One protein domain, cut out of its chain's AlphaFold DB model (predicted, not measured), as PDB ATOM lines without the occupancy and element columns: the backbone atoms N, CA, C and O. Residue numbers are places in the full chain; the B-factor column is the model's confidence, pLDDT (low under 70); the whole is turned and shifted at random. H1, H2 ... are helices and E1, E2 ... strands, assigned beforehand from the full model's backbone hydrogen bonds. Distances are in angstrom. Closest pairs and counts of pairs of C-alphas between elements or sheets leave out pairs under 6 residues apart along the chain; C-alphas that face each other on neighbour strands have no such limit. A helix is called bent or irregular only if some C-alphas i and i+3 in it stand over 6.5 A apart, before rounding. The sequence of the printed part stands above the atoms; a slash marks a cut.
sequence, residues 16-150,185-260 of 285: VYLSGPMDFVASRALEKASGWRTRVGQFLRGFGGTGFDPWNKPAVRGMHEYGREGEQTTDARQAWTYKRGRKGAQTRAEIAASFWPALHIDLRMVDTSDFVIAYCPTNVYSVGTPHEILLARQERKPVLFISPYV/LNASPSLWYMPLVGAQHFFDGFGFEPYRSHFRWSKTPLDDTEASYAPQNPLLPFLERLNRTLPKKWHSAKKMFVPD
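Overview. This is residues 16 to 150 and 185 to 260 of the 285 residues of an uncharacterized protein of Deltaproteobacteria bacterium RBG_13_52_11b (UniProt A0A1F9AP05). A parallel sheet of four short strands, E2, E1, E3 and E4 in that order, makes the core, with H2 over one face and H4b and H5 over the other. From this body the helical hairpin of H3 and H4a, one arm of the bent helix H4, reaches far out, and the small strand hairpin of E5 and E6 reaches out elsewhere. The printed part has 211 residues with nine named helices and six named strands, in the order E1 H1 H2 E2 H3 H4 E3 H5 E4 H6 H7 H8 H9 E5 E6. The class is mixed, helices and strands; the whole is compact, with a radius of gyration of the C-alphas of 18.9 A and spans of 60 by 44 by 39 A.

Arrangement. E1, residues 16 to 19, is an inner strand of the sheet, parallel to E2, residues 50 to 52, with N 18 and O 52 2.9 A apart, within hydrogen-bond range. On its other side is E3, residues 115 to 119, parallel too, with N 19 and O 117 at 2.8 A. E4, residues 143 to 146, is parallel to E3, with N 144 and O 116 at 2.8 A. H1, residues 28 to 34, and H2, residues 36 to 46, only just touch, only at the corner by their link, with 3 pairs of C-alphas within 8 A; the closest are those of Lys 32 and Thr 38, 6.9 A. H2 is on the sheet at a height of 8.3 A; its closest C-alpha pair with E2 is Gly 41 and Gly 51, 4.8 A. H4, residues 86 to 111, was assigned as one helix by its hydrogen bonds but is bent: C-alphas 98 and 101 are 7.0 A apart, and H4a, residues 86 to 98, and H4b, residues 101 to 111, stand at a steep tilt of 49 degrees. H3, residues 73 to 79, touches residues 91 to 95 of H4a as a helical hairpin, closest at the C-alphas of Ala 76 and Ile 95, 6.3 A. H4b and H5, residues 128 to 138, are on the face opposite H2, giving three layers, helices on both faces of a sheet; they touch, closest at the C-alphas of Val 110 and Ala 136, 6.5 A. E1, H1 H2, E2 and E3, H5, E4 are strand-helix-strand units, parallel neighbour strands with helices between; E2, H3 H4, E3 is a split one, with E1 between its strands. The three crossovers are right-handed. H6, residues 193 to 197, and H9, residues 235 to 242, only graze the sheet. H7, residues 209 to 215, is irregular, with C-alphas 210 and 213 7.4 A apart; it is close to but not clearly touching H8, residues 221 to 228, the closest C-alphas being Glu 209 and Asp 223, 7.1 A. E5, residues 248 to 251, and E6, residues 256 to 259, form an antiparallel hairpin, with N 251 and O 256 at 2.9 A. Every O i to N i+4 pair is within hydrogen-bond range in H1, H2, H4a, H4b, H5, H6, H8 and H9; H3 has 0 of 3 and H7 1 of 3, and each has 2 of 4 O i to N i+3 pairs.

Along the chain. E1 begins at C-alpha 16, (55.973, -48.066, -15.051). H2 is 15.3 A long, H4a 18.3 A, H4b 15.0 A, E3 13.5 A and H5 15.4 A. H4a begins at C-alpha 86, (24.377, -76.236, -17.751), and E6 ends at C-alpha 259, (70.518, -49.408, -0.268).

Size, cuts and confidence. The C-alphas farthest apart are those of Lys 87 and Met 256, 61.2 A. Residues 151 to 184 are not printed, and C-alphas 150 and 185 are 5.8 A apart across the cut. The links E2 to H3 and H6 to H7 are long. Mean pLDDT of the printed part is 92.4; residues 69 to 75 are under 70.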
ATOM      1  N   VAL A  16      56.640 -48.379 -16.314       98.25
ATOM      2  CA  VAL A  16      55.973 -48.066 -15.051       98.25
ATOM      3  C   VAL A  16      54.481 -48.242 -15.220       98.25
ATOM      4  O   VAL A  16      53.872 -47.541 -16.027       98.25
ATOM      5  N   TYR A  17      53.878 -49.138 -14.449       98.56
ATOM      6  CA  TYR A  17      52.433 -49.327 -14.490       98.56
ATOM      7  C   TYR A  17      51.713 -48.329 -13.581       98.56
ATOM      8  O   TYR A  17      52.119 -48.126 -12.435       98.56
ATOM      9  N   LEU A  18      50.651 -47.700 -14.094       98.31
ATOM     10  CA  LEU A  18      49.870 -46.671 -13.403       98.31
ATOM     11  C   LEU A  18      48.544 -47.254 -12.886       98.31
ATOM     12  O   LEU A  18      47.489 -47.156 -13.522       98.31
ATOM     13  N   SER A  19      48.617 -47.847 -11.700       97.75
ATOM     14  CA  SER A  19      47.523 -48.519 -11.001       97.75
ATOM     15  C   SER A  19      46.654 -47.535 -10.207       97.75
ATOM     16  O   SER A  19      47.137 -46.544  -9.659       97.75
ATOM     17  N   GLY A  20      45.351 -47.792 -10.141       95.56
ATOM     18  CA  GLY A  20      44.397 -46.989  -9.369       95.56
ATOM     19  C   GLY A  20      42.955 -47.164  -9.850       95.56
ATOM     20  O   GLY A  20      42.726 -47.832 -10.863       95.56
ATOM     21  N   PRO A  21      41.965 -46.543  -9.192       91.56
ATOM     22  CA  PRO A  21      40.580 -46.607  -9.636       91.56
ATOM     23  C   PRO A  21      40.401 -46.148 -11.091       91.56
ATOM     24  O   PRO A  21      41.050 -45.203 -11.559       91.56
ATOM     25  N   MET A  22      39.520 -46.851 -11.799       86.00
ATOM     26  CA  MET A  22      38.999 -46.481 -13.122       86.00
ATOM     27  C   MET A  22      37.471 -46.356 -13.089       86.00
ATOM     28  O   MET A  22      36.885 -45.491 -13.741       86.00
ATOM     29  N   ASP A  23      36.836 -47.205 -12.285       73.56
ATOM     30  CA  ASP A  23      35.433 -47.098 -11.916       73.56
ATOM     31  C   ASP A  23      35.250 -46.086 -10.779       73.56
ATOM     32  O   ASP A  23      36.170 -45.848  -9.997       73.56
ATOM     33  N   PHE A  24      34.059 -45.483 -10.698       76.19
ATOM     34  CA  PHE A  24      33.679 -44.513  -9.654       76.19
ATOM     35  C   PHE A  24      34.493 -43.206  -9.641       76.19
ATOM     36  O   PHE A  24      34.588 -42.526  -8.621       76.19
ATOM     37  N   VAL A  25      35.048 -42.821 -10.792       79.69
ATOM     38  CA  VAL A  25      35.625 -41.486 -11.010       79.69
ATOM     39  C   VAL A  25      34.547 -40.496 -11.455       79.69
ATOM     40  O   VAL A  25      33.611 -40.872 -12.159       79.69
ATOM     41  N   ALA A  26      34.698 -39.217 -11.098       78.75
ATOM     42  CA  ALA A  26      33.707 -38.181 -11.415       78.75
ATOM     43  C   ALA A  26      33.457 -38.022 -12.927       78.75
ATOM     44  O   ALA A  26      32.336 -37.759 -13.353       78.75
ATOM     45  N   SER A  27      34.495 -38.189 -13.753       83.88
ATOM     46  CA  SER A  27      34.369 -38.199 -15.212       83.88
ATOM     47  C   SER A  27      35.481 -39.025 -15.847       83.88
ATOM     48  O   SER A  27      36.651 -38.646 -15.806       83.88
ATOM     49  N   ARG A  28      35.113 -40.135 -16.496       83.38
ATOM     50  CA  ARG A  28      36.064 -40.982 -17.237       83.38
ATOM     51  C   ARG A  28      36.742 -40.215 -18.375       83.38
ATOM     52  O   ARG A  28      37.934 -40.386 -18.603       83.38
ATOM     53  N   ALA A  29      35.996 -39.362 -19.082       84.81
ATOM     54  CA  ALA A  29      36.534 -38.558 -20.178       84.81
ATOM     55  C   ALA A  29      37.583 -37.552 -19.683       84.81
ATOM     56  O   ALA A  29      38.644 -37.422 -20.292       84.81
ATOM     57  N   LEU A  30      37.315 -36.888 -18.551       84.44
ATOM     58  CA  LEU A  30      38.263 -35.956 -17.944       84.44
ATOM     59  C   LEU A  30      39.503 -36.690 -17.418       84.44
ATOM     60  O   LEU A  30      40.618 -36.274 -17.717       84.44
ATOM     61  N   GLU A  31      39.323 -37.812 -16.716       86.06
ATOM     62  CA  GLU A  31      40.443 -38.621 -16.217       86.06
ATOM     63  C   GLU A  31      41.355 -39.105 -17.354       86.06
ATOM     64  O   GLU A  31      42.576 -38.995 -17.250       86.06
ATOM     65  N   LYS A  32      40.781 -39.553 -18.479       85.62
ATOM     66  CA  LYS A  32      41.550 -39.925 -19.679       85.62
ATOM     67  C   LYS A  32      42.329 -38.746 -20.264       85.62
ATOM     68  O   LYS A  32      43.482 -38.901 -20.659       85.62
ATOM     69  N   ALA A  33      41.703 -37.575 -20.358       85.62
ATOM     70  CA  ALA A  33      42.288 -36.422 -21.038       85.62
ATOM     71  C   ALA A  33      43.343 -35.692 -20.193       85.62
ATOM     72  O   ALA A  33      44.378 -35.280 -20.717       85.62
ATOM     73  N   SER A  34      43.088 -35.513 -18.898       88.31
ATOM     74  CA  SER A  34      43.874 -34.631 -18.026       88.31
ATOM     75  C   SER A  34      44.047 -35.137 -16.592       88.31
ATOM     76  O   SER A  34      44.621 -34.418 -15.769       88.31
ATOM     77  N   GLY A  35      43.599 -36.362 -16.297       92.81
ATOM     78  CA  GLY A  35      43.749 -36.988 -14.988       92.81
ATOM     79  C   GLY A  35      45.202 -37.263 -14.606       92.81
ATOM     80  O   GLY A  35      46.153 -37.068 -15.378       92.81
ATOM     81  N   TRP A  36      45.384 -37.755 -13.382       95.56
ATOM     82  CA  TRP A  36      46.711 -37.946 -12.792       95.56
ATOM     83  C   TRP A  36      47.594 -38.893 -13.619       95.56
ATOM     84  O   TRP A  36      48.790 -38.636 -13.762       95.56
ATOM     85  N   ARG A  37      47.020 -39.947 -14.225       95.88
ATOM     86  CA  ARG A  37      47.761 -40.911 -15.059       95.88
ATOM     87  C   ARG A  37      48.396 -40.246 -16.267       95.88
ATOM     88  O   ARG A  37      49.574 -40.467 -16.541       95.88
ATOM     89  N   THR A  38      47.645 -39.384 -16.945       95.31
ATOM     90  CA  THR A  38      48.134 -38.633 -18.102       95.31
ATOM     91  C   THR A  38      49.313 -37.750 -17.712       95.31
ATOM     92  O   THR A  38      50.339 -37.756 -18.397       95.31
ATOM     93  N   ARG A  39      49.214 -37.050 -16.578       97.38
ATOM     94  CA  ARG A  39      50.278 -36.171 -16.071       97.38
ATOM     95  C   ARG A  39      51.519 -36.944 -15.629       97.38
ATOM     96  O   ARG A  39      52.619 -36.631 -16.080       97.38
ATOM     97  N   VAL A  40      51.360 -37.996 -14.824       98.19
ATOM     98  CA  VAL A  40      52.473 -38.869 -14.408       98.19
ATOM     99  C   VAL A  40      53.127 -39.526 -15.626       98.19
ATOM    100  O   VAL A  40      54.350 -39.543 -15.736       98.19
ATOM    101  N   GLY A  41      52.343 -39.987 -16.601       97.31
ATOM    102  CA  GLY A  41      52.860 -40.532 -17.853       97.31
ATOM    103  C   GLY A  41      53.660 -39.510 -18.669       97.31
ATOM    104  O   GLY A  41      54.713 -39.848 -19.209       97.31
ATOM    105  N   GLN A  42      53.205 -38.254 -18.752       97.12
ATOM    106  CA  GLN A  42      53.957 -37.165 -19.393       97.12
ATOM    107  C   GLN A  42      55.265 -36.863 -18.651       97.12
ATOM    108  O   GLN A  42      56.304 -36.720 -19.298       97.12
ATOM    109  N   PHE A  43      55.229 -36.848 -17.319       98.06
ATOM    110  CA  PHE A  43      56.406 -36.674 -16.473       98.06
ATOM    111  C   PHE A  43      57.445 -37.779 -16.712       98.06
ATOM    112  O   PHE A  43      58.594 -37.484 -17.034       98.06
ATOM    113  N   LEU A  44      57.035 -39.051 -16.646       97.88
ATOM    114  CA  LEU A  44      57.908 -40.207 -16.887       97.88
ATOM    115  C   LEU A  44      58.540 -40.168 -18.284       97.88
ATOM    116  O   LEU A  44      59.744 -40.389 -18.420       97.88
ATOM    117  N   ARG A  45      57.761 -39.812 -19.317       96.44
ATOM    118  CA  ARG A  45      58.279 -39.634 -20.684       96.44
ATOM    119  C   ARG A  45      59.321 -38.523 -20.779       96.44
ATOM    120  O   ARG A  45      60.290 -38.681 -21.516       96.44
ATOM    121  N   GLY A  46      59.169 -37.440 -20.012       96.12
ATOM    122  CA  GLY A  46      60.175 -36.379 -19.898       96.12
ATOM    123  C   GLY A  46      61.546 -36.888 -19.428       96.12
ATOM    124  O   GLY A  46      62.576 -36.376 -19.861       96.12
ATOM    125  N   PHE A  47      61.565 -37.960 -18.628       95.12
ATOM    126  CA  PHE A  47      62.779 -38.649 -18.171       95.12
ATOM    127  C   PHE A  47      63.137 -39.896 -18.998       95.12
ATOM    128  O   PHE A  47      64.054 -40.634 -18.652       95.12
ATOM    129  N   GLY A  48      62.461 -40.131 -20.125       94.25
ATOM    130  CA  GLY A  48      62.726 -41.269 -21.006       94.25
ATOM    131  C   GLY A  48      62.176 -42.610 -20.515       94.25
ATOM    132  O   GLY A  48      62.570 -43.640 -21.062       94.25
ATOM    133  N   GLY A  49      61.298 -42.609 -19.510       95.19
ATOM    134  CA  GLY A  49      60.520 -43.774 -19.096       95.19
ATOM    135  C   GLY A  49      59.216 -43.916 -19.890       95.19
ATOM    136  O   GLY A  49      58.794 -43.013 -20.618       95.19
ATOM    137  N   THR A  50      58.553 -45.056 -19.726       96.00
ATOM    138  CA  THR A  50      57.263 -45.383 -20.343       96.00
ATOM    139  C   THR A  50      56.232 -45.647 -19.256       96.00
ATOM    140  O   THR A  50      56.407 -46.553 -18.450       96.00
ATOM    141  N   GLY A  51      55.145 -44.877 -19.246       96.56
ATOM    142  CA  GLY A  51      53.982 -45.158 -18.404       96.56
ATOM    143  C   GLY A  51      53.005 -46.090 -19.119       96.56
ATOM    144  O   GLY A  51      52.575 -45.773 -20.228       96.56
ATOM    145  N   PHE A  52      52.646 -47.205 -18.490       97.06
ATOM    146  CA  PHE A  52      51.540 -48.064 -18.895       97.06
ATOM    147  C   PHE A  52      50.268 -47.620 -18.178       97.06
ATOM    148  O   PHE A  52      50.149 -47.728 -16.958       97.06
ATOM    149  N   ASP A  53      49.335 -47.087 -18.961       93.94
ATOM    150  CA  ASP A  53      48.050 -46.569 -18.507       93.94
ATOM    151  C   ASP A  53      46.935 -47.535 -18.945       93.94
ATOM    152  O   ASP A  53      46.767 -47.734 -20.153       93.94
ATOM    153  N   PRO A  54      46.163 -48.125 -18.014       90.88
ATOM    154  CA  PRO A  54      45.078 -49.044 -18.357       90.88
ATOM    155  C   PRO A  54      43.961 -48.387 -19.187       90.88
ATOM    156  O   PRO A  54      43.260 -49.080 -19.920       90.88
ATOM    157  N   TRP A  55      43.830 -47.055 -19.191       86.69
ATOM    158  CA  TRP A  55      42.904 -46.375 -20.102       86.69
ATOM    159  C   TRP A  55      43.410 -46.290 -21.545       86.69
ATOM    160  O   TRP A  55      42.606 -46.154 -22.470       86.69
ATOM    161  N   ASN A  56      44.729 -46.349 -21.736       88.19
ATOM    162  CA  ASN A  56      45.425 -46.127 -23.001       88.19
ATOM    163  C   ASN A  56      46.403 -47.279 -23.271       88.19
ATOM    164  O   ASN A  56      47.622 -47.097 -23.354       88.19
ATOM    165  N   LYS A  57      45.844 -48.487 -23.388       88.25
ATOM    166  CA  LYS A  57      46.608 -49.733 -23.495       88.25
ATOM    167  C   LYS A  57      47.435 -49.779 -24.795       88.25
ATOM    168  O   LYS A  57      46.924 -49.407 -25.860       88.25
ATOM    169  N   PRO A  58      48.695 -50.249 -24.748       87.00
ATOM    170  CA  PRO A  58      49.514 -50.409 -25.942       87.00
ATOM    171  C   PRO A  58      48.921 -51.473 -26.876       87.00
ATOM    172  O   PRO A  58      48.257 -52.414 -26.442       87.00
ATOM    173  N   ALA A  59      49.190 -51.349 -28.178       86.50
ATOM    174  CA  ALA A  59      48.778 -52.360 -29.144       86.50
ATOM    175  C   ALA A  59      49.513 -53.688 -28.895       86.50
ATOM    176  O   ALA A  59      50.738 -53.720 -28.753       86.50
ATOM    177  N   VAL A  60      48.768 -54.795 -28.903       87.06
ATOM    178  CA  VAL A  60      49.336 -56.141 -28.794       87.06
ATOM    179  C   VAL A  60      49.716 -56.636 -30.185       87.06
ATOM    180  O   VAL A  60      48.897 -56.683 -31.102       87.06
ATOM    181  N   ARG A  61      50.984 -57.012 -30.367       87.00
ATOM    182  CA  ARG A  61      51.466 -57.519 -31.656       87.00
ATOM    183  C   ARG A  61      50.707 -58.792 -32.035       87.00
ATOM    184  O   ARG A  61      50.697 -59.752 -31.274       87.00
ATOM    185  N   GLY A  62      50.122 -58.802 -33.231       88.69
ATOM    186  CA  GLY A  62      49.392 -59.957 -33.756       88.69
ATOM    187  C   GLY A  62      47.976 -60.132 -33.198       88.69
ATOM    188  O   GLY A  62      47.335 -61.119 -33.537       88.69
ATOM    189  N   MET A  63      47.467 -59.196 -32.387       84.81
ATOM    190  CA  MET A  63      46.083 -59.219 -31.908       84.81
ATOM    191  C   MET A  63      45.417 -57.863 -32.147       84.81
ATOM    192  O   MET A  63      45.910 -56.826 -31.705       84.81
ATOM    193  N   HIS A  64      44.287 -57.859 -32.852       79.38
ATOM    194  CA  HIS A  64      43.519 -56.640 -33.085       79.38
ATOM    195  C   HIS A  64      42.670 -56.314 -31.851       79.38
ATOM    196  O   HIS A  64      41.969 -57.183 -31.344       79.38
ATOM    197  N   GLU A  65      42.778 -55.081 -31.348       79.12
ATOM    198  CA  GLU A  65      41.966 -54.528 -30.245       79.12
ATOM    199  C   GLU A  65      41.940 -55.327 -28.929       79.12
ATOM    200  O   GLU A  65      41.065 -55.131 -28.088       79.12
ATOM    201  N   TYR A  66      42.932 -56.189 -28.703       85.00
ATOM    202  CA  TYR A  66      42.988 -57.044 -27.521       85.00
ATOM    203  C   TYR A  66      42.952 -56.246 -26.212       85.00
ATOM    204  O   TYR A  66      43.810 -55.399 -25.965       85.00
ATOM    205  N   GLY A  67      41.961 -56.542 -25.369       79.25
ATOM    206  CA  GLY A  67      41.822 -55.952 -24.038       79.25
ATOM    207  C   GLY A  67      41.432 -54.472 -24.018       79.25
ATOM    208  O   GLY A  67      41.439 -53.879 -22.938       79.25
ATOM    209  N   ARG A  68      41.075 -53.873 -25.167       75.44
ATOM    210  CA  ARG A  68      40.470 -52.535 -25.206       75.44
ATOM    211  C   ARG A  68      39.088 -52.580 -24.567       75.44
ATOM    212  O   ARG A  68      38.204 -53.303 -25.018       75.44
ATOM    213  N   GLU A  69      38.900 -51.777 -23.532       67.00
ATOM    214  CA  GLU A  69      37.604 -51.622 -22.883       67.00
ATOM    215  C   GLU A  69      36.755 -50.610 -23.660       67.00
ATOM    216  O   GLU A  69      37.097 -49.429 -23.755       67.00
ATOM    217  N   GLY A  70      35.653 -51.087 -24.239       61.09
ATOM    218  CA  GLY A  70      34.588 -50.247 -24.788       61.09
ATOM    219  C   GLY A  70      33.505 -49.944 -23.747       61.09
ATOM    220  O   GLY A  70      33.423 -50.599 -22.705       61.09
ATOM    221  N   GLU A  71      32.627 -48.985 -24.053       50.56
ATOM    222  CA  GLU A  71      31.493 -48.590 -23.192       50.56
ATOM    223  C   GLU A  71      30.533 -49.759 -22.873       50.56
ATOM    224  O   GLU A  71      29.911 -49.782 -21.813       50.56
ATOM    225  N   GLN A  72      30.500 -50.784 -23.734       50.88
ATOM    226  CA  GLN A  72      29.624 -51.963 -23.639       50.88
ATOM    227  C   GLN A  72      30.018 -52.984 -22.552       50.88
ATOM    228  O   GLN A  72      29.257 -53.906 -22.263       50.88
ATOM    229  N   THR A  73      31.194 -52.857 -21.927       57.94
ATOM    230  CA  THR A  73      31.652 -53.801 -20.881       57.94
ATOM    231  C   THR A  73      30.758 -53.794 -19.634       57.94
ATOM    232  O   THR A  73      30.627 -54.815 -18.956       57.94
ATOM    233  N   THR A  74      30.086 -52.673 -19.366       59.34
ATOM    234  CA  THR A  74      29.181 -52.484 -18.222       59.34
ATOM    235  C   THR A  74      27.909 -53.338 -18.322       59.34
ATOM    236  O   THR A  74      27.394 -53.802 -17.302       59.34
ATOM    237  N   ASP A  75      27.441 -53.622 -19.540       67.94
ATOM    238  CA  ASP A  75      26.178 -54.330 -19.780       67.94
ATOM    239  C   ASP A  75      26.314 -55.846 -19.572       67.94
ATOM    240  O   ASP A  75      25.389 -56.505 -19.090       67.94
ATOM    241  N   ALA A  76      27.502 -56.409 -19.822       75.25
ATOM    242  CA  ALA A  76      27.765 -57.840 -19.651       75.25
ATOM    243  C   ALA A  76      27.571 -58.313 -18.197       75.25
ATOM    244  O   ALA A  76      27.162 -59.452 -17.954       75.25
ATOM    245  N   ARG A  77      27.806 -57.433 -17.212       81.75
ATOM    246  CA  ARG A  77      27.599 -57.747 -15.790       81.75
ATOM    247  C   ARG A  77      26.125 -57.988 -15.456       81.75
ATOM    248  O   ARG A  77      25.840 -58.799 -14.576       81.75
ATOM    249  N   GLN A  78      25.194 -57.338 -16.159       86.38
ATOM    250  CA  GLN A  78      23.753 -57.501 -15.928       86.38
ATOM    251  C   GLN A  78      23.268 -58.916 -16.268       86.38
ATOM    252  O   GLN A  78      22.310 -59.405 -15.676       86.38
ATOM    253  N   ALA A  79      23.964 -59.605 -17.179       89.19
ATOM    254  CA  ALA A  79      23.651 -60.977 -17.559       89.19
ATOM    255  C   ALA A  79      24.112 -62.029 -16.527       89.19
ATOM    256  O   ALA A  79      23.801 -63.214 -16.676       89.19
ATOM    257  N   TRP A  80      24.856 -61.640 -15.480       93.69
ATOM    258  CA  TRP A  80      25.382 -62.582 -14.490       93.69
ATOM    259  C   TRP A  80      24.271 -63.356 -13.766       93.69
ATOM    260  O   TRP A  80      23.246 -62.806 -13.369       93.69
ATOM    261  N   THR A  81      24.491 -64.655 -13.531       95.00
ATOM    262  CA  THR A  81      23.517 -65.503 -12.835       95.00
ATOM    263  C   THR A  81      24.146 -66.544 -11.907       95.00
ATOM    264  O   THR A  81      25.103 -67.245 -12.251       95.00
ATOM    265  N   TYR A  82      23.526 -66.719 -10.737       96.38
ATOM    266  CA  TYR A  82      23.862 -67.763  -9.761       96.38
ATOM    267  C   TYR A  82      23.116 -69.087  -9.991       96.38
ATOM    268  O   TYR A  82      23.309 -70.043  -9.239       96.38
ATOM    269  N   LYS A  83      22.272 -69.179 -11.030       97.38
ATOM    270  CA  LYS A  83      21.550 -70.419 -11.348       97.38
ATOM    271  C   LYS A  83      22.539 -71.574 -11.569       97.38
ATOM    272  O   LYS A  83      23.554 -71.439 -12.262       97.38
ATOM    273  N   ARG A  84      22.240 -72.720 -10.956       96.00
ATOM    274  CA  ARG A  84      22.992 -73.972 -11.132       96.00
ATOM    275  C   ARG A  84      22.590 -74.663 -12.446       96.00
ATOM    276  O   ARG A  84      21.580 -74.316 -13.054       96.00
ATOM    277  N   GLY A  85      23.387 -75.641 -12.879       97.69
ATOM    278  CA  GLY A  85      23.156 -76.410 -14.108       97.69
ATOM    279  C   GLY A  85      23.799 -75.807 -15.361       97.69
ATOM    280  O   GLY A  85      24.413 -74.739 -15.317       97.69
ATOM    281  N   ARG A  86      23.658 -76.514 -16.492       98.12
ATOM    282  CA  ARG A  86      24.377 -76.236 -17.751       98.12
ATOM    283  C   ARG A  86      24.216 -74.793 -18.236       98.12
ATOM    284  O   ARG A  86      25.216 -74.139 -18.498       98.12
ATOM    285  N   LYS A  87      22.980 -74.283 -18.300       96.62
ATOM    286  CA  LYS A  87      22.696 -72.924 -18.798       96.62
ATOM    287  C   LYS A  87      23.358 -71.843 -17.939       96.62
ATOM    288  O   LYS A  87      24.001 -70.953 -18.473       96.62
ATOM    289  N   GLY A  88      23.252 -71.943 -16.612       97.25
ATOM    290  CA  GLY A  88      23.890 -70.977 -15.714       97.25
ATOM    291  C   GLY A  88      25.420 -71.040 -15.760       97.25
ATOM    292  O   GLY A  88      26.073 -70.001 -15.723       97.25
ATOM    293  N   ALA A  89      25.999 -72.242 -15.877       97.88
ATOM    294  CA  ALA A  89      27.442 -72.407 -16.061       97.88
ATOM    295  C   ALA A  89      27.931 -71.786 -17.377       97.88
ATOM    296  O   ALA A  89      28.937 -71.084 -17.369       97.88
ATOM    297  N   GLN A  90      27.189 -71.985 -18.470       97.38
ATOM    298  CA  GLN A  90      27.488 -71.393 -19.770       97.38
ATOM    299  C   GLN A  90      27.474 -69.858 -19.712       97.38
ATOM    300  O   GLN A  90      28.465 -69.241 -20.083       97.38
ATOM    301  N   THR A  91      26.425 -69.246 -19.153       95.50
ATOM    302  CA  THR A  91      26.345 -67.780 -19.024       95.50
ATOM    303  C   THR A  91      27.512 -67.203 -18.219       95.50
ATOM    304  O   THR A  91      28.112 -66.209 -18.618       95.50
ATOM    305  N   ARG A  92      27.888 -67.833 -17.095       95.50
ATOM    306  CA  ARG A  92      29.052 -67.379 -16.314       95.50
ATOM    307  C   ARG A  92      30.364 -67.521 -17.087       95.50
ATOM    308  O   ARG A  92      31.212 -66.642 -16.977       95.50
ATOM    309  N   ALA A  93      30.532 -68.609 -17.842       95.25
ATOM    310  CA  ALA A  93      31.725 -68.833 -18.654       95.25
ATOM    311  C   ALA A  93      31.855 -67.791 -19.777       95.25
ATOM    312  O   ALA A  93      32.944 -67.266 -19.980       95.25
ATOM    313  N   GLU A  94      30.754 -67.448 -20.449       93.00
ATOM    314  CA  GLU A  94      30.718 -66.425 -21.503       93.00
ATOM    315  C   GLU A  94      31.116 -65.042 -20.964       93.00
ATOM    316  O   GLU A  94      32.005 -64.404 -21.523       93.00
ATOM    317  N   ILE A  95      30.540 -64.619 -19.831       91.50
ATOM    318  CA  ILE A  95      30.867 -63.330 -19.189       91.50
ATOM    319  C   ILE A  95      32.330 -63.294 -18.723       91.50
ATOM    320  O   ILE A  95      33.033 -62.303 -18.916       91.50
ATOM    321  N   ALA A  96      32.813 -64.375 -18.103       91.94
ATOM    322  CA  ALA A  96      34.201 -64.447 -17.655       91.94
ATOM    323  C   ALA A  96      35.176 -64.385 -18.845       91.94
ATOM    324  O   ALA A  96      36.155 -63.641 -18.807       91.94
ATOM    325  N   ALA A  97      34.885 -65.125 -19.918       90.44
ATOM    326  CA  ALA A  97      35.699 -65.138 -21.126       90.44
ATOM    327  C   ALA A  97      35.704 -63.778 -21.840       90.44
ATOM    328  O   ALA A  97      36.751 -63.372 -22.341       90.44
ATOM    329  N   SER A  98      34.582 -63.049 -21.857       88.38
ATOM    330  CA  SER A  98      34.511 -61.739 -22.513       88.38
ATOM    331  C   SER A  98      35.354 -60.676 -21.810       88.38
ATOM    332  O   SER A  98      35.890 -59.790 -22.471       88.38
ATOM    333  N   PHE A  99      35.493 -60.754 -20.481       88.31
ATOM    334  CA  PHE A  99      36.286 -59.787 -19.714       88.31
ATOM    335  C   PHE A  99      37.764 -60.183 -19.567       88.31
ATOM    336  O   PHE A  99      38.614 -59.332 -19.307       88.31
ATOM    337  N   TRP A 100      38.097 -61.463 -19.776       91.38
ATOM    338  CA  TRP A 100      39.464 -61.974 -19.647       91.38
ATOM    339  C   TRP A 100      40.523 -61.157 -20.410       91.38
ATOM    340  O   TRP A 100      41.550 -60.860 -19.804       91.38
ATOM    341  N   PRO A 101      40.320 -60.734 -21.677       91.19
ATOM    342  CA  PRO A 101      41.323 -59.951 -22.395       91.19
ATOM    343  C   PRO A 101      41.704 -58.642 -21.703       91.19
ATOM    344  O   PRO A 101      42.876 -58.277 -21.738       91.19
ATOM    345  N   ALA A 102      40.739 -57.952 -21.077       89.06
ATOM    346  CA  ALA A 102      40.971 -56.691 -20.375       89.06
ATOM    347  C   ALA A 102      41.811 -56.911 -19.110       89.06
ATOM    348  O   ALA A 102      42.860 -56.291 -18.962       89.06
ATOM    349  N   LEU A 103      41.419 -57.878 -18.273       92.12
ATOM    350  CA  LEU A 103      42.199 -58.262 -17.094       92.12
ATOM    351  C   LEU A 103      43.609 -58.734 -17.481       92.12
ATOM    352  O   LEU A 103      44.599 -58.327 -16.880       92.12
ATOM    353  N   HIS A 104      43.709 -59.600 -18.488       94.31
ATOM    354  CA  HIS A 104      44.970 -60.216 -18.877       94.31
ATOM    355  C   HIS A 104      45.996 -59.187 -19.360       94.31
ATOM    356  O   HIS A 104      47.154 -59.254 -18.949       94.31
ATOM    357  N   ILE A 105      45.599 -58.227 -20.203       94.06
ATOM    358  CA  ILE A 105      46.537 -57.204 -20.679       94.06
ATOM    359  C   ILE A 105      47.008 -56.291 -19.540       94.06
ATOM    360  O   ILE A 105      48.184 -55.932 -19.518       94.06
ATOM    361  N   ASP A 106      46.145 -55.970 -18.572       95.00
ATOM    362  CA  ASP A 106      46.516 -55.129 -17.430       95.00
ATOM    363  C   ASP A 106      47.536 -55.835 -16.535       95.00
ATOM    364  O   ASP A 106      48.598 -55.280 -16.248       95.00
ATOM    365  N   LEU A 107      47.298 -57.110 -16.211       96.81
ATOM    366  CA  LEU A 107      48.265 -57.925 -15.472       96.81
ATOM    367  C   LEU A 107      49.571 -58.115 -16.252       96.81
ATOM    368  O   LEU A 107      50.646 -58.096 -15.661       96.81
ATOM    369  N   ARG A 108      49.515 -58.227 -17.585       96.81
ATOM    370  CA  ARG A 108      50.728 -58.300 -18.410       96.81
ATOM    371  C   ARG A 108      51.508 -56.983 -18.412       96.81
ATOM    372  O   ARG A 108      52.739 -57.003 -18.478       96.81
ATOM    373  N   MET A 109      50.833 -55.837 -18.331       97.19
ATOM    374  CA  MET A 109      51.495 -54.543 -18.156       97.19
ATOM    375  C   MET A 109      52.144 -54.431 -16.772       97.19
ATOM    376  O   MET A 109      53.260 -53.923 -16.687       97.19
ATOM    377  N   VAL A 110      51.526 -54.959 -15.711       98.19
ATOM    378  CA  VAL A 110      52.163 -55.069 -14.384       98.19
ATOM    379  C   VAL A 110      53.412 -55.951 -14.451       98.19
ATOM    380  O   VAL A 110      54.505 -55.498 -14.110       98.19
ATOM    381  N   ASP A 111      53.277 -57.172 -14.971       97.19
ATOM    382  CA  ASP A 111      54.349 -58.170 -15.112       97.19
ATOM    383  C   ASP A 111      55.540 -57.649 -15.943       97.19
ATOM    384  O   ASP A 111      56.708 -57.879 -15.637       97.19
ATOM    385  N   THR A 112      55.285 -56.822 -16.952       95.75
ATOM    386  CA  THR A 112      56.361 -56.235 -17.765       95.75
ATOM    387  C   THR A 112      56.855 -54.880 -17.268       95.75
ATOM    388  O   THR A 112      57.749 -54.318 -17.890       95.75
ATOM    389  N   SER A 113      56.315 -54.333 -16.180       97.44
ATOM    390  CA  SER A 113      56.800 -53.076 -15.595       97.44
ATOM    391  C   SER A 113      57.964 -53.311 -14.635       97.44
ATOM    392  O   SER A 113      58.037 -54.350 -13.986       97.44
ATOM    393  N   ASP A 114      58.858 -52.335 -14.517       97.50
ATOM    394  CA  ASP A 114      59.998 -52.363 -13.595       97.50
ATOM    395  C   ASP A 114      59.586 -51.921 -12.179       97.50
ATOM    396  O   ASP A 114      60.144 -52.384 -11.189       97.50
ATOM    397  N   PHE A 115      58.564 -51.066 -12.071       98.12
ATOM    398  CA  PHE A 115      57.872 -50.750 -10.819       98.12
ATOM    399  C   PHE A 115      56.430 -50.290 -11.082       98.12
ATOM    400  O   PHE A 115      56.045 -49.999 -12.218       98.12
ATOM    401  N   VAL A 116      55.622 -50.227 -10.024       98.62
ATOM    402  CA  VAL A 116      54.217 -49.794 -10.084       98.62
ATOM    403  C   VAL A 116      54.030 -48.495  -9.309       98.62
ATOM    404  O   VAL A 116      54.586 -48.328  -8.227       98.62
ATOM    405  N   ILE A 117      53.221 -47.585  -9.842       98.75
ATOM    406  CA  ILE A 117      52.686 -46.422  -9.128       98.75
ATOM    407  C   ILE A 117      51.202 -46.691  -8.889       98.75
ATOM    408  O   ILE A 117      50.463 -46.878  -9.852       98.75
ATOM    409  N   ALA A 118      50.765 -46.715  -7.630       98.38
ATOM    410  CA  ALA A 118      49.403 -47.076  -7.248       98.38
ATOM    411  C   ALA A 118      48.699 -45.940  -6.495       98.38
ATOM    412  O   ALA A 118      49.015 -45.667  -5.339       98.38
ATOM    413  N   TYR A 119      47.723 -45.298  -7.137       97.50
ATOM    414  CA  TYR A 119      46.861 -44.290  -6.519       97.50
ATOM    415  C   TYR A 119      45.664 -44.951  -5.834       97.50
ATOM    416  O   TYR A 119      44.821 -45.550  -6.499       97.50
ATOM    417  N   CYS A 120      45.587 -44.838  -4.509       95.81
ATOM    418  CA  CYS A 120      44.628 -45.558  -3.675       95.81
ATOM    419  C   CYS A 120      43.875 -44.610  -2.723       95.81
ATOM    420  O   CYS A 120      44.142 -44.610  -1.518       95.81
ATOM    421  N   PRO A 121      42.927 -43.802  -3.227       92.44
ATOM    422  CA  PRO A 121      42.002 -43.060  -2.373       92.44
ATOM    423  C   PRO A 121      41.166 -44.035  -1.535       92.44
ATOM    424  O   PRO A 121      40.569 -44.975  -2.056       92.44
ATOM    425  N   THR A 122      41.127 -43.825  -0.220       88.31
ATOM    426  CA  THR A 122      40.513 -44.762   0.741       88.31
ATOM    427  C   THR A 122      38.987 -44.806   0.677       88.31
ATOM    428  O   THR A 122      38.383 -45.726   1.225       88.31
ATOM    429  N   ASN A 123      38.368 -43.838   0.004       87.75
ATOM    430  CA  ASN A 123      36.925 -43.714  -0.175       87.75
ATOM    431  C   ASN A 123      36.432 -44.197  -1.547       87.75
ATOM    432  O   ASN A 123      35.248 -44.064  -1.841       87.75
ATOM    433  N   VAL A 124      37.312 -44.734  -2.399       89.31
ATOM    434  CA  VAL A 124      36.924 -45.277  -3.705       89.31
ATOM    435  C   VAL A 124      37.130 -46.781  -3.701       89.31
ATOM    436  O   VAL A 124      38.231 -47.283  -3.469       89.31
ATOM    437  N   TYR A 125      36.061 -47.516  -3.991       87.88
ATOM    438  CA  TYR A 125      36.138 -48.958  -4.152       87.88
ATOM    439  C   TYR A 125      36.977 -49.321  -5.384       87.88
ATOM    440  O   TYR A 125      36.701 -48.869  -6.495       87.88
ATOM    441  N   SER A 126      37.979 -50.179  -5.195       90.50
ATOM    442  CA  SER A 126      38.785 -50.735  -6.283       90.50
ATOM    443  C   SER A 126      39.145 -52.190  -6.002       90.50
ATOM    444  O   SER A 126      39.568 -52.531  -4.897       90.50
ATOM    445  N   VAL A 127      38.997 -53.041  -7.020       91.00
ATOM    446  CA  VAL A 127      39.412 -54.458  -6.996       91.00
ATOM    447  C   VAL A 127      40.649 -54.728  -7.845       91.00
ATOM    448  O   VAL A 127      41.469 -55.560  -7.464       91.00
ATOM    449  N   GLY A 128      40.809 -54.007  -8.961       94.31
ATOM    450  CA  GLY A 128      41.972 -54.142  -9.843       94.31
ATOM    451  C   GLY A 128      43.248 -53.667  -9.157       94.31
ATOM    452  O   GLY A 128      44.227 -54.402  -9.094       94.31
ATOM    453  N   THR A 129      43.193 -52.500  -8.508       96.19
ATOM    454  CA  THR A 129      44.355 -51.890  -7.842       96.19
ATOM    455  C   THR A 129      44.985 -52.797  -6.773       96.19
ATOM    456  O   THR A 129      46.191 -53.031  -6.851       96.19
ATOM    457  N   PRO A 130      44.235 -53.393  -5.816       96.31
ATOM    458  CA  PRO A 130      44.815 -54.382  -4.906       96.31
ATOM    459  C   PRO A 130      45.447 -55.585  -5.623       96.31
ATOM    460  O   PRO A 130      46.521 -56.026  -5.223       96.31
ATOM    461  N   HIS A 131      44.810 -56.116  -6.674       97.25
ATOM    462  CA  HIS A 131      45.324 -57.270  -7.422       97.25
ATOM    463  C   HIS A 131      46.651 -56.945  -8.123       97.25
ATOM    464  O   HIS A 131      47.604 -57.719  -8.033       97.25
ATOM    465  N   GLU A 132      46.743 -55.771  -8.744       98.44
ATOM    466  CA  GLU A 132      47.947 -55.264  -9.410       98.44
ATOM    467  C   GLU A 132      49.099 -55.050  -8.413       98.44
ATOM    468  O   GLU A 132      50.233 -55.448  -8.682       98.44
ATOM    469  N   ILE A 133      48.814 -54.485  -7.230       98.06
ATOM    470  CA  ILE A 133      49.806 -54.318  -6.153       98.06
ATOM    471  C   ILE A 133      50.302 -55.680  -5.658       98.06
ATOM    472  O   ILE A 133      51.506 -55.869  -5.480       98.06
ATOM    473  N   LEU A 134      49.390 -56.627  -5.418       97.69
ATOM    474  CA  LEU A 134      49.744 -57.962  -4.935       97.69
ATOM    475  C   LEU A 134      50.652 -58.688  -5.930       97.69
ATOM    476  O   LEU A 134      51.683 -59.216  -5.515       97.69
ATOM    477  N   LEU A 135      50.313 -58.659  -7.223       98.00
ATOM    478  CA  LEU A 135      51.143 -59.244  -8.276       98.00
ATOM    479  C   LEU A 135      52.538 -58.603  -8.301       98.00
ATOM    480  O   LEU A 135      53.543 -59.307  -8.216       98.00
ATOM    481  N   ALA A 136      52.609 -57.268  -8.302       97.94
ATOM    482  CA  ALA A 136      53.881 -56.552  -8.294       97.94
ATOM    483  C   ALA A 136      54.758 -56.934  -7.088       97.94
ATOM    484  O   ALA A 136      55.959 -57.161  -7.237       97.94
ATOM    485  N   ARG A 137      54.173 -57.061  -5.890       96.75
ATOM    486  CA  ARG A 137      54.920 -57.456  -4.684       96.75
ATOM    487  C   ARG A 137      55.303 -58.933  -4.667       96.75
ATOM    488  O   ARG A 137      56.384 -59.249  -4.173       96.75
ATOM    489  N   GLN A 138      54.496 -59.828  -5.240       96.75
ATOM    490  CA  GLN A 138      54.887 -61.230  -5.454       96.75
ATOM    491  C   GLN A 138      56.105 -61.343  -6.382       96.75
ATOM    492  O   GLN A 138      56.981 -62.175  -6.155       96.75
ATOM    493  N   GLU A 139      56.209 -60.442  -7.357       95.81
ATOM    494  CA  GLU A 139      57.353 -60.297  -8.264       95.81
ATOM    495  C   GLU A 139      58.492 -59.441  -7.676       95.81
ATOM    496  O   GLU A 139      59.480 -59.172  -8.356       95.81
ATOM    497  N   ARG A 140      58.376 -59.024  -6.404       94.81
ATOM    498  CA  ARG A 140      59.327 -58.165  -5.670       94.81
ATOM    499  C   ARG A 140      59.587 -56.798  -6.310       94.81
ATOM    500  O   ARG A 140      60.603 -56.168  -6.032       94.81
ATOM    501  N   LYS A 141      58.661 -56.302  -7.128       95.94
ATOM    502  CA  LYS A 141      58.765 -54.977  -7.747       95.94
ATOM    503  C   LYS A 141      58.455 -53.878  -6.741       95.94
ATOM    504  O   LYS A 141      57.512 -54.035  -5.954       95.94
ATOM    505  N   PRO A 142      59.172 -52.745  -6.769       97.31
ATOM    506  CA  PRO A 142      58.792 -51.577  -5.992       97.31
ATOM    507  C   PRO A 142      57.362 -51.137  -6.330       97.31
ATOM    508  O   PRO A 142      56.951 -51.126  -7.494       97.31
ATOM    509  N   VAL A 143      56.608 -50.758  -5.300       98.31
ATOM    510  CA  VAL A 143      55.283 -50.144  -5.441       98.31
ATOM    511  C   VAL A 143      55.342 -48.778  -4.781       98.31
ATOM    512  O   VAL A 143      55.556 -48.689  -3.578       98.31
ATOM    513  N   LEU A 144      55.154 -47.721  -5.564       98.50
ATOM    514  CA  LEU A 144      55.001 -46.356  -5.079       98.50
ATOM    515  C   LEU A 144      53.516 -46.111  -4.812       98.50
ATOM    516  O   LEU A 144      52.725 -45.994  -5.746       98.50
ATOM    517  N   PHE A 145      53.127 -46.087  -3.545       98.56
ATOM    518  CA  PHE A 145      51.738 -46.048  -3.109       98.56
ATOM    519  C   PHE A 145      51.322 -44.625  -2.742       98.56
ATOM    520  O   PHE A 145      51.847 -44.054  -1.790       98.56
ATOM    521  N   ILE A 146      50.346 -44.062  -3.452       98.25
ATOM    522  CA  ILE A 146      49.766 -42.758  -3.128       98.25
ATOM    523  C   ILE A 146      48.461 -42.973  -2.364       98.25
ATOM    524  O   ILE A 146      47.503 -43.524  -2.906       98.25
ATOM    525  N   SER A 147      48.411 -42.497  -1.126       96.44
ATOM    526  CA  SER A 147      47.200 -42.395  -0.314       96.44
ATOM    527  C   SER A 147      46.865 -40.913  -0.173       96.44
ATOM    528  O   SER A 147      47.526 -40.241   0.604       96.44
ATOM    529  N   PRO A 148      45.922 -40.349  -0.939       94.31
ATOM    530  CA  PRO A 148      45.663 -38.913  -0.907       94.31
ATOM    531  C   PRO A 148      44.919 -38.481   0.359       94.31
ATOM    532  O   PRO A 148      44.185 -39.262   0.975       94.31
ATOM    533  N   TYR A 149      45.031 -37.191   0.673       94.62
ATOM    534  CA  TYR A 149      44.075 -36.510   1.537       94.62
ATOM    535  C   TYR A 149      42.675 -36.568   0.907       94.62
ATOM    536  O   TYR A 149      42.496 -36.215  -0.260       94.62
ATOM    537  N   VAL A 150      41.679 -37.013   1.673       92.75
ATOM    538  CA  VAL A 150      40.282 -37.086   1.225       92.75
ATOM    539  C   VAL A 150      39.419 -36.280   2.178       92.75
ATOM    540  O   VAL A 150      39.309 -36.624   3.350       92.75
ATOM    541  N   LEU A 185      41.699 -37.424   6.358       93.88
ATOM    542  CA  LEU A 185      42.262 -36.097   6.623       93.88
ATOM    543  C   LEU A 185      43.760 -36.117   6.969       93.88
ATOM    544  O   LEU A 185      44.375 -35.081   7.185       93.88
ATOM    545  N   ASN A 186      44.374 -37.291   7.067       94.19
ATOM    546  CA  ASN A 186      45.812 -37.420   7.289       94.19
ATOM    547  C   ASN A 186      46.487 -38.257   6.201       94.19
ATOM    548  O   ASN A 186      47.609 -38.714   6.411       94.19
ATOM    549  N   ALA A 187      45.791 -38.484   5.078       95.25
ATOM    550  CA  ALA A 187      46.320 -39.216   3.936       95.25
ATOM    551  C   ALA A 187      46.850 -40.621   4.306       95.25
ATOM    552  O   ALA A 187      47.693 -41.187   3.611       95.25
ATOM    553  N   SER A 188      46.358 -41.231   5.390       94.88
ATOM    554  CA  SER A 188      46.878 -42.513   5.867       94.88
ATOM    555  C   SER A 188      46.466 -43.659   4.947       94.88
ATOM    556  O   SER A 188      45.280 -43.784   4.626       94.88
ATOM    557  N   PRO A 189      47.403 -44.538   4.547       93.69
ATOM    558  CA  PRO A 189      47.057 -45.749   3.823       93.69
ATOM    559  C   PRO A 189      46.359 -46.747   4.758       93.69
ATOM    560  O   PRO A 189      46.485 -46.688   5.983       93.69
ATOM    561  N   SER A 190      45.667 -47.733   4.181       91.50
ATOM    562  CA  SER A 190      45.165 -48.879   4.954       91.50
ATOM    563  C   SER A 190      46.310 -49.620   5.654       91.50
ATOM    564  O   SER A 190      47.372 -49.841   5.064       91.50
ATOM    565  N   LEU A 191      46.055 -50.094   6.879       92.75
ATOM    566  CA  LEU A 191      46.995 -50.903   7.666       92.75
ATOM    567  C   LEU A 191      47.468 -52.164   6.928       92.75
ATOM    568  O   LEU A 191      48.560 -52.650   7.197       92.75
ATOM    569  N   TRP A 192      46.681 -52.677   5.978       92.94
ATOM    570  CA  TRP A 192      47.057 -53.825   5.148       92.94
ATOM    571  C   TRP A 192      48.118 -53.488   4.097       92.94
ATOM    572  O   TRP A 192      48.953 -54.333   3.778       92.94
ATOM    573  N   TYR A 193      48.124 -52.258   3.575       95.19
ATOM    574  CA  TYR A 193      49.124 -51.843   2.592       95.19
ATOM    575  C   TYR A 193      50.483 -51.588   3.235       95.19
ATOM    576  O   TYR A 193      51.499 -51.838   2.594       95.19
ATOM    577  N   MET A 194      50.518 -51.150   4.496       94.25
ATOM    578  CA  MET A 194      51.761 -50.851   5.218       94.25
ATOM    579  C   MET A 194      52.790 -52.000   5.180       94.25
ATOM    580  O   MET A 194      53.909 -51.761   4.719       94.25
ATOM    581  N   PRO A 195      52.463 -53.243   5.589       92.88
ATOM    582  CA  PRO A 195      53.399 -54.363   5.497       92.88
ATOM    583  C   PRO A 195      53.583 -54.887   4.065       92.88
ATOM    584  O   PRO A 195      54.624 -55.467   3.772       92.88
ATOM    585  N   LEU A 196      52.600 -54.697   3.178       94.19
ATOM    586  CA  LEU A 196      52.650 -55.189   1.799       94.19
ATOM    587  C   LEU A 196      53.624 -54.377   0.926       94.19
ATOM    588  O   LEU A 196      54.427 -54.944   0.183       94.19
ATOM    589  N   VAL A 197      53.548 -53.048   1.025       94.50
ATOM    590  CA  VAL A 197      54.370 -52.097   0.262       94.50
ATOM    591  C   VAL A 197      55.707 -51.834   0.958       94.50
ATOM    592  O   VAL A 197      56.732 -51.702   0.293       94.50
ATOM    593  N   GLY A 198      55.714 -51.804   2.292       89.88
ATOM    594  CA  GLY A 198      56.860 -51.369   3.089       89.88
ATOM    595  C   GLY A 198      56.827 -49.865   3.379       89.88
ATOM    596  O   GLY A 198      56.183 -49.087   2.685       89.88
ATOM    597  N   ALA A 199      57.518 -49.434   4.434       88.38
ATOM    598  CA  ALA A 199      57.297 -48.122   5.050       88.38
ATOM    599  C   ALA A 199      57.798 -46.902   4.247       88.38
ATOM    600  O   ALA A 199      57.528 -45.772   4.640       88.38
ATOM    601  N   GLN A 200      58.568 -47.096   3.175       90.81
ATOM    602  CA  GLN A 200      59.328 -46.022   2.521       90.81
ATOM    603  C   GLN A 200      58.695 -45.503   1.234       90.81
ATOM    604  O   GLN A 200      59.037 -44.408   0.794       90.81
ATOM    605  N   HIS A 201      57.775 -46.266   0.647       94.81
ATOM    606  CA  HIS A 201      57.217 -45.982  -0.674       94.81
ATOM    607  C   HIS A 201      55.767 -45.486  -0.594       94.81
ATOM    608  O   HIS A 201      54.961 -45.790  -1.466       94.81
ATOM    609  N   PHE A 202      55.439 -44.729   0.460       97.25
ATOM    610  CA  PHE A 202      54.135 -44.088   0.662       97.25
ATOM    611  C   PHE A 202      54.199 -42.588   0.394       97.25
ATOM    612  O   PHE A 202      55.090 -41.908   0.895       97.25
ATOM    613  N   PHE A 203      53.217 -42.075  -0.336       98.19
ATOM    614  CA  PHE A 203      53.098 -40.676  -0.738       98.19
ATOM    615  C   PHE A 203      51.695 -40.172  -0.396       98.19
ATOM    616  O   PHE A 203      50.719 -40.903  -0.561       98.19
ATOM    617  N   ASP A 204      51.586 -38.929   0.062       97.19
ATOM    618  CA  ASP A 204      50.316 -38.286   0.437       97.19
ATOM    619  C   ASP A 204      49.739 -37.390  -0.673       97.19
ATOM    620  O   ASP A 204      48.696 -36.758  -0.515       97.19
ATOM    621  N   GLY A 205      50.397 -37.381  -1.832       97.62
ATOM    622  CA  GLY A 205      49.956 -36.701  -3.041       97.62
ATOM    623  C   GLY A 205      50.950 -36.864  -4.186       97.62
ATOM    624  O   GLY A 205      51.982 -37.536  -4.078       97.62
ATOM    625  N   PHE A 206      50.644 -36.237  -5.314       98.25
ATOM    626  CA  PHE A 206      51.488 -36.228  -6.500       98.25
ATOM    627  C   PHE A 206      52.507 -35.087  -6.459       98.25
ATOM    628  O   PHE A 206      53.663 -35.297  -6.826       98.25
ATOM    629  N   GLY A 207      52.104 -33.906  -5.988       97.69
ATOM    630  CA  GLY A 207      52.924 -32.695  -5.997       97.69
ATOM    631  C   GLY A 207      53.075 -32.129  -7.405       97.69
ATOM    632  O   GLY A 207      54.192 -31.996  -7.908       97.69
ATOM    633  N   PHE A 208      51.952 -31.828  -8.061       97.75
ATOM    634  CA  PHE A 208      51.944 -31.362  -9.453       97.75
ATOM    635  C   PHE A 208      52.384 -29.905  -9.626       97.75
ATOM    636  O   PHE A 208      52.946 -29.568 -10.672       97.75
ATOM    637  N   GLU A 209      52.150 -29.049  -8.627       97.12
ATOM    638  CA  GLU A 209      52.317 -27.592  -8.753       97.12
ATOM    639  C   GLU A 209      53.692 -27.160  -9.304       97.12
ATOM    640  O   GLU A 209      53.709 -26.405 -10.282       97.12
ATOM    641  N   PRO A 210      54.845 -27.678  -8.820       97.81
ATOM    642  CA  PRO A 210      56.160 -27.267  -9.327       97.81
ATOM    643  C   PRO A 210      56.396 -27.583 -10.812       97.81
ATOM    644  O   PRO A 210      57.259 -26.984 -11.449       97.81
ATOM    645  N   TYR A 211      55.635 -28.524 -11.374       97.94
ATOM    646  CA  TYR A 211      55.826 -29.042 -12.729       97.94
ATOM    647  C   TYR A 211      54.769 -28.535 -13.718       97.94
ATOM    648  O   TYR A 211      54.922 -28.695 -14.931       97.94
ATOM    649  N   ARG A 212      53.710 -27.883 -13.225       96.75
ATOM    650  CA  ARG A 212      52.556 -27.461 -14.025       96.75
ATOM    651  C   ARG A 212      52.935 -26.550 -15.191       96.75
ATOM    652  O   ARG A 212      52.471 -26.771 -16.307       96.75
ATOM    653  N   SER A 213      53.792 -25.555 -14.956       96.56
ATOM    654  CA  SER A 213      54.241 -24.618 -15.996       96.56
ATOM    655  C   SER A 213      55.102 -25.309 -17.058       96.56
ATOM    656  O   SER A 213      54.919 -25.071 -18.252       96.56
ATOM    657  N   HIS A 214      55.987 -26.214 -16.632       96.94
ATOM    658  CA  HIS A 214      56.876 -26.965 -17.513       96.94
ATOM    659  C   HIS A 214      56.096 -27.857 -18.487       96.94
ATOM    660  O   HIS A 214      56.347 -27.826 -19.691       96.94
ATOM    661  N   PHE A 215      55.111 -28.606 -17.981       96.50
ATOM    662  CA  PHE A 215      54.289 -29.507 -18.795       96.50
ATOM    663  C   PHE A 215      53.017 -28.860 -19.359       96.50
ATOM    664  O   PHE A 215      52.277 -29.512 -20.093       96.50
ATOM    665  N   ARG A 216      52.774 -27.575 -19.061       96.62
ATOM    666  CA  ARG A 216      51.591 -26.807 -19.490       96.62
ATOM    667  C   ARG A 216      50.271 -27.474 -19.089       96.62
ATOM    668  O   ARG A 216      49.318 -27.499 -19.867       96.62
ATOM    669  N   TRP A 217      50.212 -28.032 -17.882       95.88
ATOM    670  CA  TRP A 217      48.984 -28.642 -17.373       95.88
ATOM    671  C   TRP A 217      47.959 -27.572 -17.000       95.88
ATOM    672  O   TRP A 217      48.268 -26.612 -16.294       95.88
ATOM    673  N   SER A 218      46.721 -27.757 -17.458       94.19
ATOM    674  CA  SER A 218      45.579 -26.989 -16.968       94.19
ATOM    675  C   SER A 218      45.266 -27.379 -15.528       94.19
ATOM    676  O   SER A 218      45.508 -28.512 -15.127       94.19
ATOM    677  N   LYS A 219      44.713 -26.450 -14.749       93.88
ATOM    678  CA  LYS A 219      44.294 -26.709 -13.369       93.88
ATOM    679  C   LYS A 219      43.132 -27.718 -13.317       93.88
ATOM    680  O   LYS A 219      42.259 -27.702 -14.181       93.88
ATOM    681  N   THR A 220      43.127 -28.575 -12.303       91.44
ATOM    682  CA  THR A 220      42.134 -29.628 -12.029       91.44
ATOM    683  C   THR A 220      41.735 -29.622 -10.547       91.44
ATOM    684  O   THR A 220      42.470 -29.058  -9.736       91.44
ATOM    685  N   PRO A 221      40.639 -30.305 -10.158       90.06
ATOM    686  CA  PRO A 221      40.249 -30.426  -8.747       90.06
ATOM    687  C   PRO A 221      41.324 -31.045  -7.840       90.06
ATOM    688  O   PRO A 221      41.393 -30.743  -6.648       90.06
ATOM    689  N   LEU A 222      42.192 -31.896  -8.395       90.69
ATOM    690  CA  LEU A 222      43.316 -32.463  -7.655       90.69
ATOM    691  C   LEU A 222      44.364 -31.394  -7.313       90.69
ATOM    692  O   LEU A 222      44.906 -31.414  -6.214       90.69
ATOM    693  N   ASP A 223      44.585 -30.417  -8.200       94.31
ATOM    694  CA  ASP A 223      45.465 -29.274  -7.917       94.31
ATOM    695  C   ASP A 223      44.878 -28.374  -6.821       94.31
ATOM    696  O   ASP A 223      45.613 -27.876  -5.976       94.31
ATOM    697  N   ASP A 224      43.555 -28.172  -6.808       93.75
ATOM    698  CA  ASP A 224      42.875 -27.441  -5.728       93.75
ATOM    699  C   ASP A 224      43.022 -28.149  -4.376       93.75
ATOM    700  O   ASP A 224      43.235 -27.503  -3.347       93.75
ATOM    701  N   THR A 225      42.950 -29.482  -4.391       91.88
ATOM    702  CA  THR A 225      43.133 -30.309  -3.195       91.88
ATOM    703  C   THR A 225      44.565 -30.205  -2.681       91.88
ATOM    704  O   THR A 225      44.751 -29.886  -1.511       91.88
ATOM    705  N   GLU A 226      45.574 -30.384  -3.540       95.25
ATOM    706  CA  GLU A 226      46.986 -30.245  -3.149       95.25
ATOM    707  C   GLU A 226      47.351 -28.809  -2.743       95.25
ATOM    708  O   GLU A 226      48.214 -28.616  -1.897       95.25
ATOM    709  N   ALA A 227      46.701 -27.786  -3.305       95.75
ATOM    710  CA  ALA A 227      46.911 -26.402  -2.879       95.75
ATOM    711  C   ALA A 227      46.324 -26.128  -1.485       95.75
ATOM    712  O   ALA A 227      46.914 -25.384  -0.704       95.75
ATOM    713  N   SER A 228      45.171 -26.729  -1.175       95.00
ATOM    714  CA  SER A 228      44.512 -26.595   0.133       95.00
ATOM    715  C   SER A 228      45.199 -27.442   1.208       95.00
ATOM    716  O   SER A 228      45.265 -27.045   2.368       95.00
ATOM    717  N   TYR A 229      45.738 -28.594   0.807       94.62
ATOM    718  CA  TYR A 229      46.390 -29.582   1.659       94.62
ATOM    719  C   TYR A 229      47.685 -30.044   0.988       94.62
ATOM    720  O   TYR A 229      47.730 -31.075   0.316       94.62
ATOM    721  N   ALA A 230      48.739 -29.241   1.148       96.00
ATOM    722  CA  ALA A 230      50.033 -29.491   0.525       96.00
ATOM    723  C   ALA A 230      50.596 -30.870   0.930       96.00
ATOM    724  O   ALA A 230      50.771 -31.110   2.129       96.00
ATOM    725  N   PRO A 231      50.923 -31.753  -0.037       96.94
ATOM    726  CA  PRO A 231      51.545 -33.038   0.262       96.94
ATOM    727  C   PRO A 231      52.897 -32.850   0.960       96.94
ATOM    728  O   PRO A 231      53.744 -32.076   0.505       96.94
ATOM    729  N   GLN A 232      53.123 -33.585   2.043       96.69
ATOM    730  CA  GLN A 232      54.377 -33.609   2.792       96.69
ATOM    731  C   GLN A 232      55.417 -34.516   2.126       96.69
ATOM    732  O   GLN A 232      56.614 -34.224   2.163       96.69
ATOM    733  N   ASN A 233      54.976 -35.604   1.492       97.19
ATOM    734  CA  ASN A 233      55.814 -36.520   0.730       97.19
ATOM    735  C   ASN A 233      55.230 -36.745  -0.680       97.19
ATOM    736  O   ASN A 233      54.646 -37.796  -0.951       97.19
ATOM    737  N   PRO A 234      55.388 -35.771  -1.597       98.06
ATOM    738  CA  PRO A 234      54.851 -35.858  -2.952       98.06
ATOM    739  C   PRO A 234      55.628 -36.822  -3.862       98.06
ATOM    740  O   PRO A 234      56.863 -36.891  -3.834       98.06
ATOM    741  N   LEU A 235      54.902 -37.504  -4.752       98.62
ATOM    742  CA  LEU A 235      55.450 -38.474  -5.707       98.62
ATOM    743  C   LEU A 235      56.405 -37.868  -6.750       98.62
ATOM    744  O   LEU A 235      57.479 -38.420  -6.988       98.62
ATOM    745  N   LEU A 236      56.032 -36.781  -7.433       98.56
ATOM    746  CA  LEU A 236      56.807 -36.271  -8.577       98.56
ATOM    747  C   LEU A 236      58.221 -35.815  -8.173       98.56
ATOM    748  O   LEU A 236      59.178 -36.230  -8.831       98.56
ATOM    749  N   PRO A 237      58.409 -35.076  -7.060       98.31
ATOM    750  CA  PRO A 237      59.745 -34.775  -6.548       98.31
ATOM    751  C   PRO A 237      60.556 -36.023  -6.185       98.31
ATOM    752  O   PRO A 237      61.780 -36.028  -6.333       98.31
ATOM    753  N   PHE A 238      59.908 -37.098  -5.726       98.06
ATOM    754  CA  PHE A 238      60.585 -38.377  -5.524       98.06
ATOM    755  C   PHE A 238      61.045 -38.989  -6.849       98.06
ATOM    756  O   PHE A 238      62.210 -39.367  -6.950       98.06
ATOM    757  N   LEU A 239      60.189 -39.032  -7.875       98.06
ATOM    758  CA  LEU A 239      60.543 -39.561  -9.197       98.06
ATOM    759  C   LEU A 239      61.680 -38.762  -9.858       98.06
ATOM    760  O   LEU A 239      62.577 -39.347 -10.466       98.06
ATOM    761  N   GLU A 240      61.701 -37.436  -9.699       97.69
ATOM    762  CA  GLU A 240      62.811 -36.606 -10.181       97.69
ATOM    763  C   GLU A 240      64.143 -36.980  -9.509       97.69
ATOM    764  O   GLU A 240      65.177 -37.070 -10.180       97.69
ATOM    765  N   ARG A 241      64.135 -37.216  -8.190       97.12
ATOM    766  CA  ARG A 241      65.326 -37.680  -7.458       97.12
ATOM    767  C   ARG A 241      65.716 -39.097  -7.860       97.12
ATOM    768  O   ARG A 241      66.897 -39.346  -8.096       97.12
ATOM    769  N   LEU A 242      64.736 -39.990  -7.985       95.94
ATOM    770  CA  LEU A 242      64.915 -41.373  -8.423       95.94
ATOM    771  C   LEU A 242      65.615 -41.439  -9.779       95.94
ATOM    772  O   LEU A 242      66.467 -42.292  -9.984       95.94
ATOM    773  N   ASN A 243      65.332 -40.496 -10.680       95.94
ATOM    774  CA  ASN A 243      66.012 -40.419 -11.967       95.94
ATOM    775  C   ASN A 243      67.537 -40.219 -11.863       95.94
ATOM    776  O   ASN A 243      68.253 -40.456 -12.833       95.94
ATOM    777  N   ARG A 244      68.042 -39.769 -10.712       95.00
ATOM    778  CA  ARG A 244      69.465 -39.486 -10.482       95.00
ATOM    779  C   ARG A 244      70.099 -40.444  -9.480       95.00
ATOM    780  O   ARG A 244      71.312 -40.640  -9.508       95.00
ATOM    781  N   THR A 245      69.332 -40.983  -8.538       94.69
ATOM    782  CA  THR A 245      69.868 -41.806  -7.448       94.69
ATOM    783  C   THR A 245      68.840 -42.826  -6.981       94.69
ATOM    784  O   THR A 245      67.687 -42.476  -6.742       94.69
ATOM    785  N   LEU A 246      69.275 -44.077  -6.802       94.56
ATOM    786  CA  LEU A 246      68.435 -45.122  -6.223       94.56
ATOM    787  C   LEU A 246      68.076 -44.785  -4.766       94.56
ATOM    788  O   LEU A 246      68.923 -44.276  -4.021       94.56
ATOM    789  N   PRO A 247      66.838 -45.063  -4.337       94.75
ATOM    790  CA  PRO A 247      66.410 -44.759  -2.987       94.75
ATOM    791  C   PRO A 247      67.071 -45.699  -1.976       94.75
ATOM    792  O   PRO A 247      67.642 -46.745  -2.292       94.75
ATOM    793  N   LYS A 248      66.998 -45.285  -0.715       94.94
ATOM    794  CA  LYS A 248      67.441 -46.074   0.430       94.94
ATOM    795  C   LYS A 248      66.227 -46.510   1.232       94.94
ATOM    796  O   LYS A 248      65.243 -45.776   1.298       94.94
ATOM    797  N   LYS A 249      66.343 -47.637   1.928       94.88
ATOM    798  CA  LYS A 249      65.340 -48.103   2.890       94.88
ATOM    799  C   LYS A 249      65.849 -48.051   4.320       94.88
ATOM    800  O   LYS A 249      67.049 -48.178   4.570       94.88
ATOM    801  N   TRP A 250      64.939 -47.856   5.271       95.75
ATOM    802  CA  TRP A 250      65.276 -47.907   6.691       95.75
ATOM    803  C   TRP A 250      65.462 -49.358   7.128       95.75
ATOM    804  O   TRP A 250      64.552 -50.176   7.003       95.75
ATOM    805  N   HIS A 251      66.628 -49.677   7.678       95.25
ATOM    806  CA  HIS A 251      66.905 -50.987   8.245       95.25
ATOM    807  C   HIS A 251      66.681 -50.947   9.759       95.25
ATOM    808  O   HIS A 251      67.556 -50.508  10.505       95.25
ATOM    809  N   SER A 252      65.541 -51.463  10.226       93.19
ATOM    810  CA  SER A 252      65.126 -51.398  11.639       93.19
ATOM    811  C   SER A 252      66.184 -51.932  12.612       93.19
ATOM    812  O   SER A 252      66.527 -51.249  13.573       93.19
ATOM    813  N   ALA A 253      66.773 -53.099  12.323       95.75
ATOM    814  CA  ALA A 253      67.778 -53.711  13.198       95.75
ATOM    815  C   ALA A 253      69.083 -52.892  13.306       95.75
ATOM    816  O   ALA A 253      69.678 -52.813  14.375       95.75
ATOM    817  N   LYS A 254      69.519 -52.263  12.204       96.31
ATOM    818  CA  LYS A 254      70.750 -51.457  12.139       96.31
ATOM    819  C   LYS A 254      70.516 -49.980  12.475       96.31
ATOM    820  O   LYS A 254      71.481 -49.234  12.578       96.31
ATOM    821  N   LYS A 255      69.252 -49.555  12.611       96.75
ATOM    822  CA  LYS A 255      68.828 -48.165  12.842       96.75
ATOM    823  C   LYS A 255      69.475 -47.166  11.870       96.75
ATOM    824  O   LYS A 255      69.909 -46.089  12.268       96.75
ATOM    825  N   MET A 256      69.568 -47.538  10.593       97.44
ATOM    826  CA  MET A 256      70.170 -46.697   9.556       97.44
ATOM    827  C   MET A 256      69.527 -46.930   8.189       97.44
ATOM    828  O   MET A 256      68.922 -47.975   7.941       97.44
ATOM    829  N   PHE A 257      69.711 -45.975   7.281       96.62
ATOM    830  CA  PHE A 257      69.343 -46.136   5.878       96.62
ATOM    831  C   PHE A 257      70.382 -46.975   5.125       96.62
ATOM    832  O   PHE A 257      71.579 -46.686   5.176       96.62
ATOM    833  N   VAL A 258      69.914 -47.982   4.393       96.06
ATOM    834  CA  VAL A 258      70.716 -48.885   3.550       96.06
ATOM    835  C   VAL A 258      70.220 -48.829   2.099       96.06
ATOM    836  O   VAL A 258      69.100 -48.365   1.879       96.06
ATOM    837  N   PRO A 259      71.012 -49.265   1.102       94.81
ATOM    838  CA  PRO A 259      70.518 -49.408  -0.268       94.81
ATOM    839  C   PRO A 259      69.233 -50.246  -0.320       94.81
ATOM    840  O   PRO A 259      69.120 -51.242   0.397       94.81
ATOM    841  N   ASP A 260      68.265 -49.819  -1.132       93.69
ATOM    842  CA  ASP A 260      67.045 -50.587  -1.376       93.69
ATOM    843  C   ASP A 260      67.245 -51.510  -2.585       93.69
ATOM    844  O   ASP A 260      67.286 -51.060  -3.729       93.69
TER     845      ASP A 260